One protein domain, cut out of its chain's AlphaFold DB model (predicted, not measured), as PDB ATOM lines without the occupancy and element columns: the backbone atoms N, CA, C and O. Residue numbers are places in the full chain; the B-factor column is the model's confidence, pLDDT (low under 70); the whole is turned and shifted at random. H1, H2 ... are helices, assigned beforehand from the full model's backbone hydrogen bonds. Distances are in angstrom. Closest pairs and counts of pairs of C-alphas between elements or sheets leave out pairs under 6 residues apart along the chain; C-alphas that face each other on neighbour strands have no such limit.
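What this domain is: This is residues 24 to 128 of the 128 residues of an uncharacterized protein of Hymenobacter sp. CCM 8763 (UniProt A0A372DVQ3). Three short helices, H2, H3 and H4, make a small up-and-down bundle, and one long helix, H1, crosses H2 and H3 on the side away from H4. Short H5 sits at one end of the long axis near the start of H3, and residues 71 to 89 make a long loop that swings past H1. You have 105 printed residues, with five named helices in the order H1, H2, H3, H4, H5 and no named strand; the class is all helix. The whole is compact, with a radius of gyration of the C-alphas of 13.0 A, and spans 38 by 27 by 27 A.

How they stand to each other: Begin with H1, residues 24 to 47, and look at its residues 30 to 34, with which alone it touches H2, residues 60 to 70. There the closest C-alphas, those of Ala 34 and Met 64, are 6.0 A apart, and the lines are about perpendicular at 90 degrees. Farther along, H1 touches H3, residues 90 to 100, with residues 37 to 41 alone; the closest C-alphas, of Cys 41 and Leu 93, are 5.6 A apart, and the lines are about perpendicular at 87 degrees. H2 and H3 form a helical hairpin, closest at the C-alphas of Leu 67 and Ile 92, 7.2 A apart, at a shallow tilt of 32 degrees, only just short of steep, opposite ways. H3 forms a second helical hairpin with H4, residues 105 to 114: the closest C-alphas, of Leu 98 and Val 108, are 6.2 A apart, at a steep tilt of 43 degrees, opposite ways. H4 also touches H2 at a shallow tilt of 22 degrees, the same way, with the C-alphas of Ala 62 and Ser 105 closest at 5.2 A. H5, residues 121 to 127, is close to H3 but not clearly touching, with the closest C-alphas, of Val 90 and Leu 121, 5.6 A apart. H1 is apart from H4 and H5. In H1, H2, H3, H4 and H5, every O i to N i+4 pair is within hydrogen-bond range.

Where its parts are: Find C-alpha 24 at (83.693, 75.564, 105.693); from there H1 runs 34.7 A to C-alpha 47 at (51.892, 89.269, 103.454). H2 measures 15.2 A, H3 15.3 A, H4 14.3 A and H5 10.0 A, which ends at C-alpha 127 at (46.075, 81.237, 115.867).

The domain as a whole: The C-alphas farthest apart, of Leu 24 and Val 126, are 40.2 A apart, and the printed part has no cut. The links H1 to H2 and H2 to H3 are long, with 12 and 19 residues; H3 to H4 is tight and H4 to H5 short. Mean pLDDT of the printed part is 81.5; it is under 70 at residue 24, residues 48 to 55 and residues 118 to 128.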
ATOM      1  N   LEU A  24      83.906  74.324 106.441       69.31
ATOM      2  CA  LEU A  24      83.693  75.564 105.693       69.31
ATOM      3  C   LEU A  24      82.521  75.446 104.709       69.31
ATOM      4  O   LEU A  24      81.646  76.307 104.686       69.31
ATOM      5  N   ASP A  25      82.472  74.369 103.929       73.56
ATOM      6  CA  ASP A  25      81.391  74.103 102.976       73.56
ATOM      7  C   ASP A  25      80.059  73.859 103.697       73.56
ATOM      8  O   ASP A  25      79.005  74.293 103.229       73.56
ATOM      9  N   THR A  26      80.101  73.211 104.863       71.50
ATOM     10  CA  THR A  26      78.941  73.032 105.746       71.50
ATOM     11  C   THR A  26      78.415  74.381 106.224       71.50
ATOM     12  O   THR A  26      77.224  74.668 106.091       71.50
ATOM     13  N   PHE A  27      79.306  75.238 106.729       75.62
ATOM     14  CA  PHE A  27      78.953  76.571 107.200       75.62
ATOM     15  C   PHE A  27      78.380  77.446 106.078       75.62
ATOM     16  O   PHE A  27      77.344  78.075 106.274       75.62
ATOM     17  N   LEU A  28      79.005  77.457 104.893       82.25
ATOM     18  CA  LEU A  28      78.541  78.231 103.736       82.25
ATOM     19  C   LEU A  28      77.180  77.753 103.218       82.25
ATOM     20  O   LEU A  28      76.334  78.567 102.843       82.25
ATOM     21  N   ARG A  29      76.937  76.439 103.210       82.44
ATOM     22  CA  ARG A  29      75.628  75.887 102.837       82.44
ATOM     23  C   ARG A  29      74.561  76.245 103.855       82.44
ATOM     24  O   ARG A  29      73.487  76.689 103.464       82.44
ATOM     25  N   MET A  30      74.866  76.089 105.139       85.88
ATOM     26  CA  MET A  30      73.932  76.400 106.212       85.88
ATOM     27  C   MET A  30      73.600  77.895 106.262       85.88
ATOM     28  O   MET A  30      72.442  78.258 106.431       85.88
ATOM     29  N   SER A  31      74.586  78.772 106.061       87.50
ATOM     30  CA  SER A  31      74.352  80.218 106.019       87.50
ATOM     31  C   SER A  31      73.532  80.632 104.793       87.50
ATOM     32  O   SER A  31      72.641  81.469 104.920       87.50
ATOM     33  N   SER A  32      73.755  79.999 103.636       89.88
ATOM     34  CA  SER A  32      72.953  80.234 102.425       89.88
ATOM     35  C   SER A  32      71.507  79.761 102.598       89.88
ATOM     36  O   SER A  32      70.577  80.495 102.271       89.88
ATOM     37  N   PHE A  33      71.304  78.570 103.170       90.81
ATOM     38  CA  PHE A  33      69.971  78.073 103.518       90.81
ATOM     39  C   PHE A  33      69.271  79.009 104.510       90.81
ATOM     40  O   PHE A  33      68.135  79.409 104.278       90.81
ATOM     41  N   ALA A  34      69.968  79.422 105.573       92.00
ATOM     42  CA  ALA A  34      69.433  80.328 106.584       92.00
ATOM     43  C   ALA A  34      69.006  81.679 105.995       92.00
ATOM     44  O   ALA A  34      67.936  82.180 106.334       92.00
ATOM     45  N   TRP A  35      69.802  82.236 105.079       92.25
ATOM     46  CA  TRP A  35      69.459  83.457 104.350       92.25
ATOM     47  C   TRP A  35      68.197  83.286 103.496       92.25
ATOM     48  O   TRP A  35      67.292  84.116 103.551       92.25
ATOM     49  N   HIS A  36      68.099  82.192 102.735       93.00
ATOM     50  CA  HIS A  36      66.925  81.923 101.900       93.00
ATOM     51  C   HIS A  36      65.659  81.707 102.740       93.00
ATOM     52  O   HIS A  36      64.610  82.263 102.421       93.00
ATOM     53  N   ALA A  37      65.771  80.952 103.834       92.31
ATOM     54  CA  ALA A  37      64.681  80.731 104.777       92.31
ATOM     55  C   ALA A  37      64.226  82.041 105.434       92.31
ATOM     56  O   ALA A  37      63.031  82.289 105.553       92.31
ATOM     57  N   GLU A  38      65.164  82.915 105.804       93.19
ATOM     58  CA  GLU A  38      64.846  84.243 106.325       93.19
ATOM     59  C   GLU A  38      64.060  85.086 105.307       93.19
ATOM     60  O   GLU A  38      63.045  85.686 105.665       93.19
ATOM     61  N   LEU A  39      64.498  85.129 104.044       91.62
ATOM     62  CA  LEU A  39      63.800  85.882 102.999       91.62
ATOM     63  C   LEU A  39      62.378  85.357 102.767       91.62
ATOM     64  O   LEU A  39      61.445  86.160 102.685       91.62
ATOM     65  N   ALA A  40      62.208  84.031 102.729       91.06
ATOM     66  CA  ALA A  40      60.894  83.401 102.637       91.06
ATOM     67  C   ALA A  40      60.009  83.808 103.826       91.06
ATOM     68  O   ALA A  40      58.904  84.317 103.632       91.06
ATOM     69  N   CYS A  41      60.510  83.682 105.060       90.44
ATOM     70  CA  CYS A  41      59.769  84.062 106.261       90.44
ATOM     71  C   CYS A  41      59.346  85.529 106.246       90.44
ATOM     72  O   CYS A  41      58.178  85.824 106.480       90.44
ATOM     73  N   ARG A  42      60.253  86.458 105.923       87.88
ATOM     74  CA  ARG A  42      59.921  87.890 105.857       87.88
ATOM     75  C   ARG A  42      58.794  88.166 104.874       87.88
ATOM     76  O   ARG A  42      57.824  88.830 105.223       87.88
ATOM     77  N   LYS A  43      58.915  87.621 103.662       86.88
ATOM     78  CA  LYS A  43      57.927  87.783 102.593       86.88
ATOM     79  C   LYS A  43      56.548  87.287 103.027       86.88
ATOM     80  O   LYS A  43      55.542  87.915 102.708       86.88
ATOM     81  N   TRP A  44      56.493  86.170 103.747       83.38
ATOM     82  CA  TRP A  44      55.237  85.579 104.199       83.38
ATOM     83  C   TRP A  44      54.637  86.261 105.428       83.38
ATOM     84  O   TRP A  44      53.427  86.469 105.459       83.38
ATOM     85  N   LEU A  45      55.453  86.682 106.395       80.88
ATOM     86  CA  LEU A  45      54.977  87.438 107.558       80.88
ATOM     87  C   LEU A  45      54.450  88.823 107.179       80.88
ATOM     88  O   LEU A  45      53.423  89.242 107.711       80.88
ATOM     89  N   ASP A  46      55.111  89.492 106.232       80.25
ATOM     90  CA  ASP A  46      54.665  90.779 105.689       80.25
ATOM     91  C   ASP A  46      53.314  90.634 104.966       80.25
ATOM     92  O   ASP A  46      52.361  91.363 105.240       80.25
ATOM     93  N   ARG A  47      53.167  89.597 104.125       74.06
ATOM     94  CA  ARG A  47      51.892  89.269 103.454       74.06
ATOM     95  C   ARG A  47      50.758  88.956 104.419       74.06
ATOM     96  O   ARG A  47      49.617  89.309 104.140       74.06
ATOM     97  N   ALA A  48      51.056  88.264 105.513       66.56
ATOM     98  CA  ALA A  48      50.052  87.877 106.491       66.56
ATOM     99  C   ALA A  48      49.577  89.047 107.370       66.56
ATOM    100  O   ALA A  48      48.680  88.845 108.184       66.56
ATOM    101  N   ALA A  49      50.180  90.241 107.250       65.00
ATOM    102  CA  ALA A  49      49.971  91.374 108.157       65.00
ATOM    103  C   ALA A  49      50.104  90.994 109.649       65.00
ATOM    104  O   ALA A  49      49.613  91.699 110.530       65.00
ATOM    105  N   ALA A  50      50.782  89.876 109.933       62.72
ATOM    106  CA  ALA A  50      50.833  89.256 111.252       62.72
ATOM    107  C   ALA A  50      51.753  90.019 112.220       62.72
ATOM    108  O   ALA A  50      51.772  89.730 113.413       62.72
ATOM    109  N   PHE A  51      52.519  90.997 111.721       60.22
ATOM    110  CA  PHE A  51      53.438  91.804 112.516       60.22
ATOM    111  C   PHE A  51      53.242  93.299 112.243       60.22
ATOM    112  O   PHE A  51      53.633  93.790 111.183       60.22
ATOM    113  N   PRO A  52      52.678  94.059 113.198       53.44
ATOM    114  CA  PRO A  52      52.672  95.511 113.124       53.44
ATOM    115  C   PRO A  52      54.069  96.050 113.485       53.44
ATOM    116  O   PRO A  52      54.380  96.252 114.657       53.44
ATOM    117  N   GLY A  53      54.926  96.272 112.483       58.84
ATOM    118  CA  GLY A  53      56.252  96.885 112.652       58.84
ATOM    119  C   GLY A  53      57.269  96.469 111.583       58.84
ATOM    120  O   GLY A  53      56.996  95.597 110.765       58.84
ATOM    121  N   GLU A  54      58.458  97.082 111.586       64.56
ATOM    122  CA  GLU A  54      59.582  96.576 110.785       64.56
ATOM    123  C   GLU A  54      60.033  95.213 111.334       64.56
ATOM    124  O   GLU A  54      60.296  95.065 112.530       64.56
ATOM    125  N   LEU A  55      60.124  94.203 110.462       68.75
ATOM    126  CA  LEU A  55      60.622  92.877 110.832       68.75
ATOM    127  C   LEU A  55      62.107  92.964 111.208       68.75
ATOM    128  O   LEU A  55      62.977  93.133 110.342       68.75
ATOM    129  N   ASN A  56      62.391  92.815 112.503       71.06
ATOM    130  CA  ASN A  56      63.751  92.704 113.016       71.06
ATOM    131  C   ASN A  56      64.476  91.511 112.383       71.06
ATOM    132  O   ASN A  56      63.905  90.440 112.200       71.06
ATOM    133  N   THR A  57      65.763  91.684 112.086       80.38
ATOM    134  CA  THR A  57      66.624  90.594 111.614       80.38
ATOM    135  C   THR A  57      67.134  89.788 112.808       80.38
ATOM    136  O   THR A  57      67.827  90.365 113.655       80.38
ATOM    137  N   PRO A  58      66.860  88.475 112.908       84.50
ATOM    138  CA  PRO A  58      67.491  87.664 113.935       84.50
ATOM    139  C   PRO A  58      69.004  87.584 113.695       84.50
ATOM    140  O   PRO A  58      69.493  87.665 112.566       84.50
ATOM    141  N   LYS A  59      69.780  87.402 114.769       88.31
ATOM    142  CA  LYS A  59      71.225  87.166 114.642       88.31
ATOM    143  C   LYS A  59      71.454  85.891 113.832       88.31
ATOM    144  O   LYS A  59      70.950  84.837 114.213       88.31
ATOM    145  N   THR A  60      72.276  85.961 112.784       87.06
ATOM    146  CA  THR A  60      72.547  84.830 111.877       87.06
ATOM    147  C   THR A  60      72.971  83.563 112.621       87.06
ATOM    148  O   THR A  60      72.502  82.480 112.297       87.06
ATOM    149  N   THR A  61      73.804  83.683 113.659       88.00
ATOM    150  CA  THR A  61      74.254  82.533 114.459       88.00
ATOM    151  C   THR A  61      73.121  81.877 115.248       88.00
ATOM    152  O   THR A  61      73.029  80.653 115.263       88.00
ATOM    153  N   ALA A  62      72.235  82.670 115.855       90.19
ATOM    154  CA  ALA A  62      71.053  82.162 116.548       90.19
ATOM    155  C   ALA A  62      70.081  81.510 115.558       90.19
ATOM    156  O   ALA A  62      69.555  80.432 115.822       90.19
ATOM    157  N   TRP A  63      69.904  82.124 114.386       93.25
ATOM    158  CA  TRP A  63      69.035  81.587 113.350       93.25
ATOM    159  C   TRP A  63      69.536  80.241 112.812       93.25
ATOM    160  O   TRP A  63      68.792  79.263 112.785       93.25
ATOM    161  N   MET A  64      70.826  80.150 112.479       90.25
ATOM    162  CA  MET A  64      71.456  78.896 112.059       90.25
ATOM    163  C   MET A  64      71.386  77.818 113.148       90.25
ATOM    164  O   MET A  64      71.163  76.653 112.825       90.25
ATOM    165  N   ALA A  65      71.546  78.171 114.428       88.88
ATOM    166  CA  ALA A  65      71.414  77.209 115.522       88.88
ATOM    167  C   ALA A  65      70.001  76.606 115.573       88.88
ATOM    168  O   ALA A  65      69.859  75.384 115.607       88.88
ATOM    169  N   VAL A  66      68.961  77.444 115.489       90.31
ATOM    170  CA  VAL A  66      67.566  76.979 115.498       90.31
ATOM    171  C   VAL A  66      67.252  76.126 114.270       90.31
ATOM    172  O   VAL A  66      66.695  75.043 114.407       90.31
ATOM    173  N   LEU A  67      67.664  76.547 113.074       88.94
ATOM    174  CA  LEU A  67      67.473  75.753 111.858       88.94
ATOM    175  C   LEU A  67      68.212  74.406 111.904       88.94
ATOM    176  O   LEU A  67      67.711  73.416 111.378       88.94
ATOM    177  N   SER A  68      69.379  74.348 112.553       86.44
ATOM    178  CA  SER A  68      70.105  73.085 112.747       86.44
ATOM    179  C   SER A  68      69.360  72.145 113.693       86.44
ATOM    180  O   SER A  68      69.357  70.939 113.465       86.44
ATOM    181  N   TYR A  69      68.722  72.693 114.733       87.12
ATOM    182  CA  TYR A  69      67.875  71.935 115.655       87.12
ATOM    183  C   TYR A  69      66.609  71.412 114.971       87.12
ATOM    184  O   TYR A  69      66.301  70.229 115.084       87.12
ATOM    185  N   LEU A  70      65.912  72.274 114.224       84.88
ATOM    186  CA  LEU A  70      64.714  71.894 113.473       84.88
ATOM    187  C   LEU A  70      65.015  70.838 112.407       84.88
ATOM    188  O   LEU A  70      64.173  69.984 112.144       84.88
ATOM    189  N   ASN A  71      66.204  70.910 111.797       84.62
ATOM    190  CA  ASN A  71      66.634  70.045 110.700       84.62
ATOM    191  C   ASN A  71      65.527  69.875 109.632       84.62
ATOM    192  O   ASN A  71      65.103  68.748 109.352       84.62
ATOM    193  N   PRO A  72      65.021  70.990 109.066       81.19
ATOM    194  CA  PRO A  72      63.904  70.957 108.134       81.19
ATOM    195  C   PRO A  72      64.272  70.204 106.848       81.19
ATOM    196  O   PRO A  72      65.452  70.125 106.485       81.19
ATOM    197  N   PRO A  73      63.277  69.656 106.129       79.38
ATOM    198  CA  PRO A  73      63.526  69.016 104.848       79.38
ATOM    199  C   PRO A  73      64.084  70.028 103.841       79.38
ATOM    200  O   PRO A  73      63.590  71.147 103.721       79.38
ATOM    201  N   LEU A  74      65.107  69.614 103.096       81.75
ATOM    202  CA  LEU A  74      65.668  70.398 102.001       81.75
ATOM    203  C   LEU A  74      65.004  70.000 100.677       81.75
ATOM    204  O   LEU A  74      64.932  68.816 100.340       81.75
ATOM    205  N   ASP A  75      64.570  70.985  99.895       80.06
ATOM    206  CA  ASP A  75      64.070  70.788  98.539       80.06
ATOM    207  C   ASP A  75      65.225  70.521  97.558       80.06
ATOM    208  O   ASP A  75      66.091  71.364  97.312       80.06
ATOM    209  N   ALA A  76      65.200  69.337  96.946       78.38
ATOM    210  CA  ALA A  76      66.157  68.897  95.936       78.38
ATOM    211  C   ALA A  76      66.208  69.761  94.674       78.38
ATOM    212  O   ALA A  76      67.218  69.742  93.966       78.38
ATOM    213  N   GLY A  77      65.106  70.440  94.352       80.88
ATOM    214  CA  GLY A  77      64.995  71.338  93.208       80.88
ATOM    215  C   GLY A  77      65.670  72.688  93.436       80.88
ATOM    216  O   GLY A  77      65.917  73.406  92.469       80.88
ATOM    217  N   GLN A  78      66.010  73.017  94.685       79.88
ATOM    218  CA  GLN A  78      66.547  74.316  95.067       79.88
ATOM    219  C   GLN A  78      68.045  74.233  95.338       79.88
ATOM    220  O   GLN A  78      68.525  73.345  96.042       79.88
ATOM    221  N   GLN A  79      68.800  75.212  94.830       80.50
ATOM    222  CA  GLN A  79      70.263  75.255  94.958       80.50
ATOM    223  C   GLN A  79      70.744  75.138  96.414       80.50
ATOM    224  O   GLN A  79      71.780  74.525  96.679       80.50
ATOM    225  N   PHE A  80      69.983  75.712  97.348       81.56
ATOM    226  CA  PHE A  80      70.305  75.722  98.772       81.56
ATOM    227  C   PHE A  80      69.309  74.938  99.623       81.56
ATOM    228  O   PHE A  80      69.372  75.040 100.837       81.56
ATOM    229  N   GLY A  81      68.413  74.153  99.017       82.75
ATOM    230  CA  GLY A  81      67.401  73.388  99.749       82.75
ATOM    231  C   GLY A  81      66.131  74.163 100.103       82.75
ATOM    232  O   GLY A  81      65.215  73.577 100.663       82.75
ATOM    233  N   ILE A  82      66.050  75.457  99.783       85.44
ATOM    234  CA  ILE A  82      64.826  76.257  99.908       85.44
ATOM    235  C   ILE A  82      64.849  77.436  98.927       85.44
ATOM    236  O   ILE A  82      65.903  78.032  98.663       85.44
ATOM    237  N   SER A  83      63.682  77.763  98.377       87.56
ATOM    238  CA  SER A  83      63.462  78.971  97.584       87.56
ATOM    239  C   SER A  83      63.027  80.115  98.504       87.56
ATOM    240  O   SER A  83      62.135  79.913  99.325       87.56
ATOM    241  N   PRO A  84      63.578  81.331  98.354       87.50
ATOM    242  CA  PRO A  84      63.086  82.498  99.083       87.50
ATOM    243  C   PRO A  84      61.688  82.931  98.609       87.50
ATOM    244  O   PRO A  84      61.044  83.765  99.245       87.50
ATOM    245  N   ASP A  85      61.229  82.410  97.466       87.94
ATOM    246  CA  ASP A  85      59.950  82.776  96.873       87.94
ATOM    247  C   ASP A  85      58.789  81.869  97.270       87.94
ATOM    248  O   ASP A  85      57.638  82.316  97.162       87.94
ATOM    249  N   ASP A  86      59.101  80.662  97.741       86.19
ATOM    250  CA  ASP A  86      58.132  79.639  98.114       86.19
ATOM    251  C   ASP A  86      57.619  79.849  99.547       86.19
ATOM    252  O   ASP A  86      58.096  80.698 100.306       86.19
ATOM    253  N   GLU A  87      56.578  79.103  99.907       86.31
ATOM    254  CA  GLU A  87      56.070  79.034 101.274       86.31
ATOM    255  C   GLU A  87      57.085  78.327 102.183       86.31
ATOM    256  O   GLU A  87      57.465  77.191 101.887       86.31
ATOM    257  N   PRO A  88      57.575  78.977 103.260       86.88
ATOM    258  CA  PRO A  88      58.460  78.316 104.203       86.88
ATOM    259  C   PRO A  88      57.684  77.260 104.990       86.88
ATOM    260  O   PRO A  88      56.494  77.413 105.248       86.88
ATOM    261  N   ASP A  89      58.376  76.216 105.437       86.38
ATOM    262  CA  ASP A  89      57.796  75.247 106.366       86.38
ATOM    263  C   ASP A  89      57.276  75.949 107.641       86.38
ATOM    264  O   ASP A  89      57.895  76.896 108.142       86.38
ATOM    265  N   VAL A  90      56.150  75.480 108.188       85.19
ATOM    266  CA  VAL A  90      55.509  76.070 109.378       85.19
ATOM    267  C   VAL A  90      56.469  76.110 110.571       85.19
ATOM    268  O   VAL A  90      56.469  77.085 111.324       85.19
ATOM    269  N   SER A  91      57.334  75.102 110.725       87.00
ATOM    270  CA  SER A  91      58.358  75.062 111.776       87.00
ATOM    271  C   SER A  91      59.384  76.185 111.622       87.00
ATOM    272  O   SER A  91      59.710  76.865 112.597       87.00
ATOM    273  N   ILE A  92      59.840  76.429 110.390       91.19
ATOM    274  CA  ILE A  92      60.778  77.501 110.044       91.19
ATOM    275  C   ILE A  92      60.113  78.853 110.308       91.19
ATOM    276  O   ILE A  92      60.708  79.721 110.948       91.19
ATOM    277  N   LEU A  93      58.866  79.026 109.865       89.75
ATOM    278  CA  LEU A  93      58.130  80.272 110.037       89.75
ATOM    279  C   LEU A  93      57.861  80.581 111.516       89.75
ATOM    280  O   LEU A  93      58.098  81.706 111.956       89.75
ATOM    281  N   ARG A  94      57.440  79.583 112.308       87.25
ATOM    282  CA  ARG A  94      57.238  79.726 113.758       87.25
ATOM    283  C   ARG A  94      58.531  80.089 114.470       87.25
ATOM    284  O   ARG A  94      58.548  81.027 115.261       87.25
ATOM    285  N   ALA A  95      59.610  79.367 114.189       90.75
ATOM    286  CA  ALA A  95      60.912  79.643 114.775       90.75
ATOM    287  C   ALA A  95      61.394  81.060 114.466       90.75
ATOM    288  O   ALA A  95      61.870  81.763 115.358       90.75
ATOM    289  N   TYR A  96      61.222  81.493 113.217       91.50
ATOM    290  CA  TYR A  96      61.580  82.840 112.803       91.50
ATOM    291  C   TYR A  96      60.768  83.891 113.569       91.50
ATOM    292  O   TYR A  96      61.359  84.809 114.132       91.50
ATOM    293  N   GLN A  97      59.443  83.720 113.680       87.69
ATOM    294  CA  GLN A  97      58.582  84.610 114.470       87.69
ATOM    295  C   GLN A  97      59.019  84.734 115.936       87.69
ATOM    296  O   GLN A  97      59.047  85.834 116.484       87.69
ATOM    297  N   LEU A  98      59.352  83.614 116.579       88.81
ATOM    298  CA  LEU A  98      59.770  83.603 117.980       88.81
ATOM    299  C   LEU A  98      61.124  84.305 118.176       88.81
ATOM    300  O   LEU A  98      61.313  85.036 119.144       88.81
ATOM    301  N   LEU A  99      62.060  84.142 117.238       91.31
ATOM    302  CA  LEU A  99      63.336  84.856 117.300       91.31
ATOM    303  C   LEU A  99      63.153  86.370 117.143       91.31
ATOM    304  O   LEU A  99      63.769  87.144 117.876       91.31
ATOM    305  N   ILE A 100      62.305  86.813 116.210       89.25
ATOM    306  CA  ILE A 100      62.082  88.250 115.987       89.25
ATOM    307  C   ILE A 100      61.224  88.900 117.083       89.25
ATOM    308  O   ILE A 100      61.286  90.120 117.238       89.25
ATOM    309  N   SER A 101      60.479  88.114 117.872       86.06
ATOM    310  CA  SER A 101      59.776  88.592 119.073       86.06
ATOM    311  C   SER A 101      60.687  88.734 120.300       86.06
ATOM    312  O   SER A 101      60.252  89.249 121.330       86.06
ATOM    313  N   GLY A 102      61.965  88.354 120.179       87.56
ATOM    314  CA  GLY A 102      63.006  88.613 121.173       87.56
ATOM    315  C   GLY A 102      63.455  87.397 121.983       87.56
ATOM    316  O   GLY A 102      64.263  87.569 122.896       87.56
ATOM    317  N   LEU A 103      62.973  86.188 121.671       91.00
ATOM    318  CA  LEU A 103      63.445  84.968 122.332       91.00
ATOM    319  C   LEU A 103      64.869  84.613 121.882       91.00
ATOM    320  O   LEU A 103      65.271  84.864 120.742       91.00
ATOM    321  N   THR A 104      65.638  83.988 122.777       93.44
ATOM    322  CA  THR A 104      66.940  83.406 122.418       93.44
ATOM    323  C   THR A 104      66.767  82.106 121.636       93.44
ATOM    324  O   THR A 104      65.709  81.477 121.674       93.44
ATOM    325  N   SER A 105      67.821  81.660 120.949       90.62
ATOM    326  CA  SER A 105      67.825  80.381 120.230       90.62
ATOM    327  C   SER A 105      67.392  79.212 121.113       90.62
ATOM    328  O   SER A 105      66.614  78.373 120.673       90.62
ATOM    329  N   GLU A 106      67.850  79.173 122.363       92.75
ATOM    330  CA  GLU A 106      67.542  78.108 123.322       92.75
ATOM    331  C   GLU A 106      66.059  78.124 123.701       92.75
ATOM    332  O   GLU A 106      65.409  77.085 123.657       92.75
ATOM    333  N   GLN A 107      65.510  79.309 123.982       92.44
ATOM    334  CA  GLN A 107      64.091  79.477 124.307       92.44
ATOM    335  C   GLN A 107      63.187  79.100 123.131       92.44
ATOM    336  O   GLN A 107      62.117  78.536 123.333       92.44
ATOM    337  N   VAL A 108      63.605  79.389 121.893       90.25
ATOM    338  CA  VAL A 108      62.860  78.970 120.699       90.25
ATOM    339  C   VAL A 108      62.868  77.450 120.546       90.25
ATOM    340  O   VAL A 108      61.820  76.870 120.274       90.25
ATOM    341  N   MET A 109      64.020  76.799 120.736       89.50
ATOM    342  CA  MET A 109      64.125  75.336 120.669       89.50
ATOM    343  C   MET A 109      63.274  74.656 121.747       89.50
ATOM    344  O   MET A 109      62.556  73.708 121.442       89.50
ATOM    345  N   GLU A 110      63.312  75.166 122.979       90.12
ATOM    346  CA  GLU A 110      62.473  74.696 124.087       90.12
ATOM    347  C   GLU A 110      60.986  74.874 123.761       90.12
ATOM    348  O   GLU A 110      60.230  73.907 123.779       90.12
ATOM    349  N   TYR A 111      60.582  76.076 123.336       87.12
ATOM    350  CA  TYR A 111      59.191  76.362 122.993       87.12
ATOM    351  C   TYR A 111      58.662  75.434 121.894       87.12
ATOM    352  O   TYR A 111      57.556  74.914 122.014       87.12
ATOM    353  N   ILE A 112      59.429  75.215 120.823       85.56
ATOM    354  CA  ILE A 112      59.019  74.336 119.717       85.56
ATOM    355  C   ILE A 112      59.011  72.863 120.147       85.56
ATOM    356  O   ILE A 112      58.159  72.105 119.695       85.56
ATOM    357  N   GLY A 113      59.928  72.451 121.024       82.88
ATOM    358  CA  GLY A 113      59.938  71.097 121.575       82.88
ATOM    359  C   GLY A 113      58.736  70.804 122.479       82.88
ATOM    360  O   GLY A 113      58.246  69.677 122.501       82.88
ATOM    361  N   GLU A 114      58.251  71.811 123.208       83.81
ATOM    362  CA  GLU A 114      57.137  71.677 124.155       83.81
ATOM    363  C   GLU A 114      55.756  71.940 123.542       83.81
ATOM    364  O   GLU A 114      54.751  71.459 124.069       83.81
ATOM    365  N   ASN A 115      55.684  72.686 122.436       77.25
ATOM    366  CA  ASN A 115      54.424  73.078 121.810       77.25
ATOM    367  C   ASN A 115      54.301  72.444 120.417       77.25
ATOM    368  O   ASN A 115      55.108  72.763 119.540       77.25
ATOM    369  N   PRO A 116      53.288  71.590 120.170       70.69
ATOM    370  CA  PRO A 116      53.074  71.024 118.846       70.69
ATOM    371  C   PRO A 116      52.835  72.144 117.828       70.69
ATOM    372  O   PRO A 116      52.066  73.078 118.074       70.69
ATOM    373  N   LEU A 117      53.521  72.056 116.689       72.69
ATOM    374  CA  LEU A 117      53.353  73.003 115.595       72.69
ATOM    375  C   LEU A 117      51.988  72.795 114.916       72.69
ATOM    376  O   LEU A 117      51.522  71.657 114.852       72.69
ATOM    377  N   PRO A 118      51.353  73.860 114.397       68.62
ATOM    378  CA  PRO A 118      50.128  73.732 113.612       68.62
ATOM    379  C   PRO A 118      50.347  72.863 112.369       68.62
ATOM    380  O   PRO A 118      51.413  72.923 111.754       68.62
ATOM    381  N   ASP A 119      49.316  72.114 111.967       66.94
ATOM    382  CA  ASP A 119      49.379  71.191 110.822       66.94
ATOM    383  C   ASP A 119      49.641  71.908 109.489       66.94
ATOM    384  O   ASP A 119      50.168  71.318 108.545       66.94
ATOM    385  N   ASN A 120      49.255  73.182 109.384       68.44
ATOM    386  CA  ASN A 120      49.484  73.995 108.200       68.44
ATOM    387  C   ASN A 120      49.622  75.487 108.536       68.44
ATOM    388  O   ASN A 120      49.313  75.966 109.630       68.44
ATOM    389  N   LEU A 121      50.086  76.233 107.539       64.44
ATOM    390  CA  LEU A 121      50.380  77.656 107.641       64.44
ATOM    391  C   LEU A 121      49.116  78.511 107.821       64.44
ATOM    392  O   LEU A 121      49.177  79.576 108.423       64.44
ATOM    393  N   THR A 122      47.954  78.041 107.355       66.00
ATOM    394  CA  THR A 122      46.678  78.751 107.541       66.00
ATOM    395  C   THR A 122      46.242  78.706 109.004       66.00
ATOM    396  O   THR A 122      45.925  79.745 109.578       66.00
ATOM    397  N   ASP A 123      46.312  77.535 109.640       61.44
ATOM    398  CA  ASP A 123      46.003  77.365 111.063       61.44
ATOM    399  C   ASP A 123      46.968  78.165 111.943       61.44
ATOM    400  O   ASP A 123      46.579  78.732 112.968       61.44
ATOM    401  N   PHE A 124      48.221  78.280 111.507       67.06
ATOM    402  CA  PHE A 124      49.219  79.121 112.149       67.06
ATOM    403  C   PHE A 124      48.886  80.618 112.085       67.06
ATOM    404  O   PHE A 124      48.962  81.297 113.108       67.06
ATOM    405  N   LEU A 125      48.495  81.133 110.916       63.88
ATOM    406  CA  LEU A 125      48.158  82.550 110.740       63.88
ATOM    407  C   LEU A 125      46.857  82.960 111.452       63.88
ATOM    408  O   LEU A 125      46.694  84.130 111.773       63.88
ATOM    409  N   VAL A 126      45.939  82.019 111.698       59.00
ATOM    410  CA  VAL A 126      44.670  82.267 112.413       59.00
ATOM    411  C   VAL A 126      44.832  82.191 113.939       59.00
ATOM    412  O   VAL A 126      44.033  82.778 114.667       59.00
ATOM    413  N   SER A 127      45.848  81.473 114.430       54.16
ATOM    414  CA  SER A 127      46.075  81.237 115.867       54.16
ATOM    415  C   SER A 127      47.054  82.221 116.527       54.16
ATOM    416  O   SER A 127      47.269  82.129 117.738       54.16
ATOM    417  N   GLY A 128      47.685  83.102 115.744       51.28
ATOM    418  CA  GLY A 128      48.570  84.176 116.218       51.28
ATOM    419  C   GLY A 128      47.816  85.466 116.499       51.28
ATOM    420  O   GLY A 128      48.216  86.155 117.464       51.28
TER     421      GLY A 128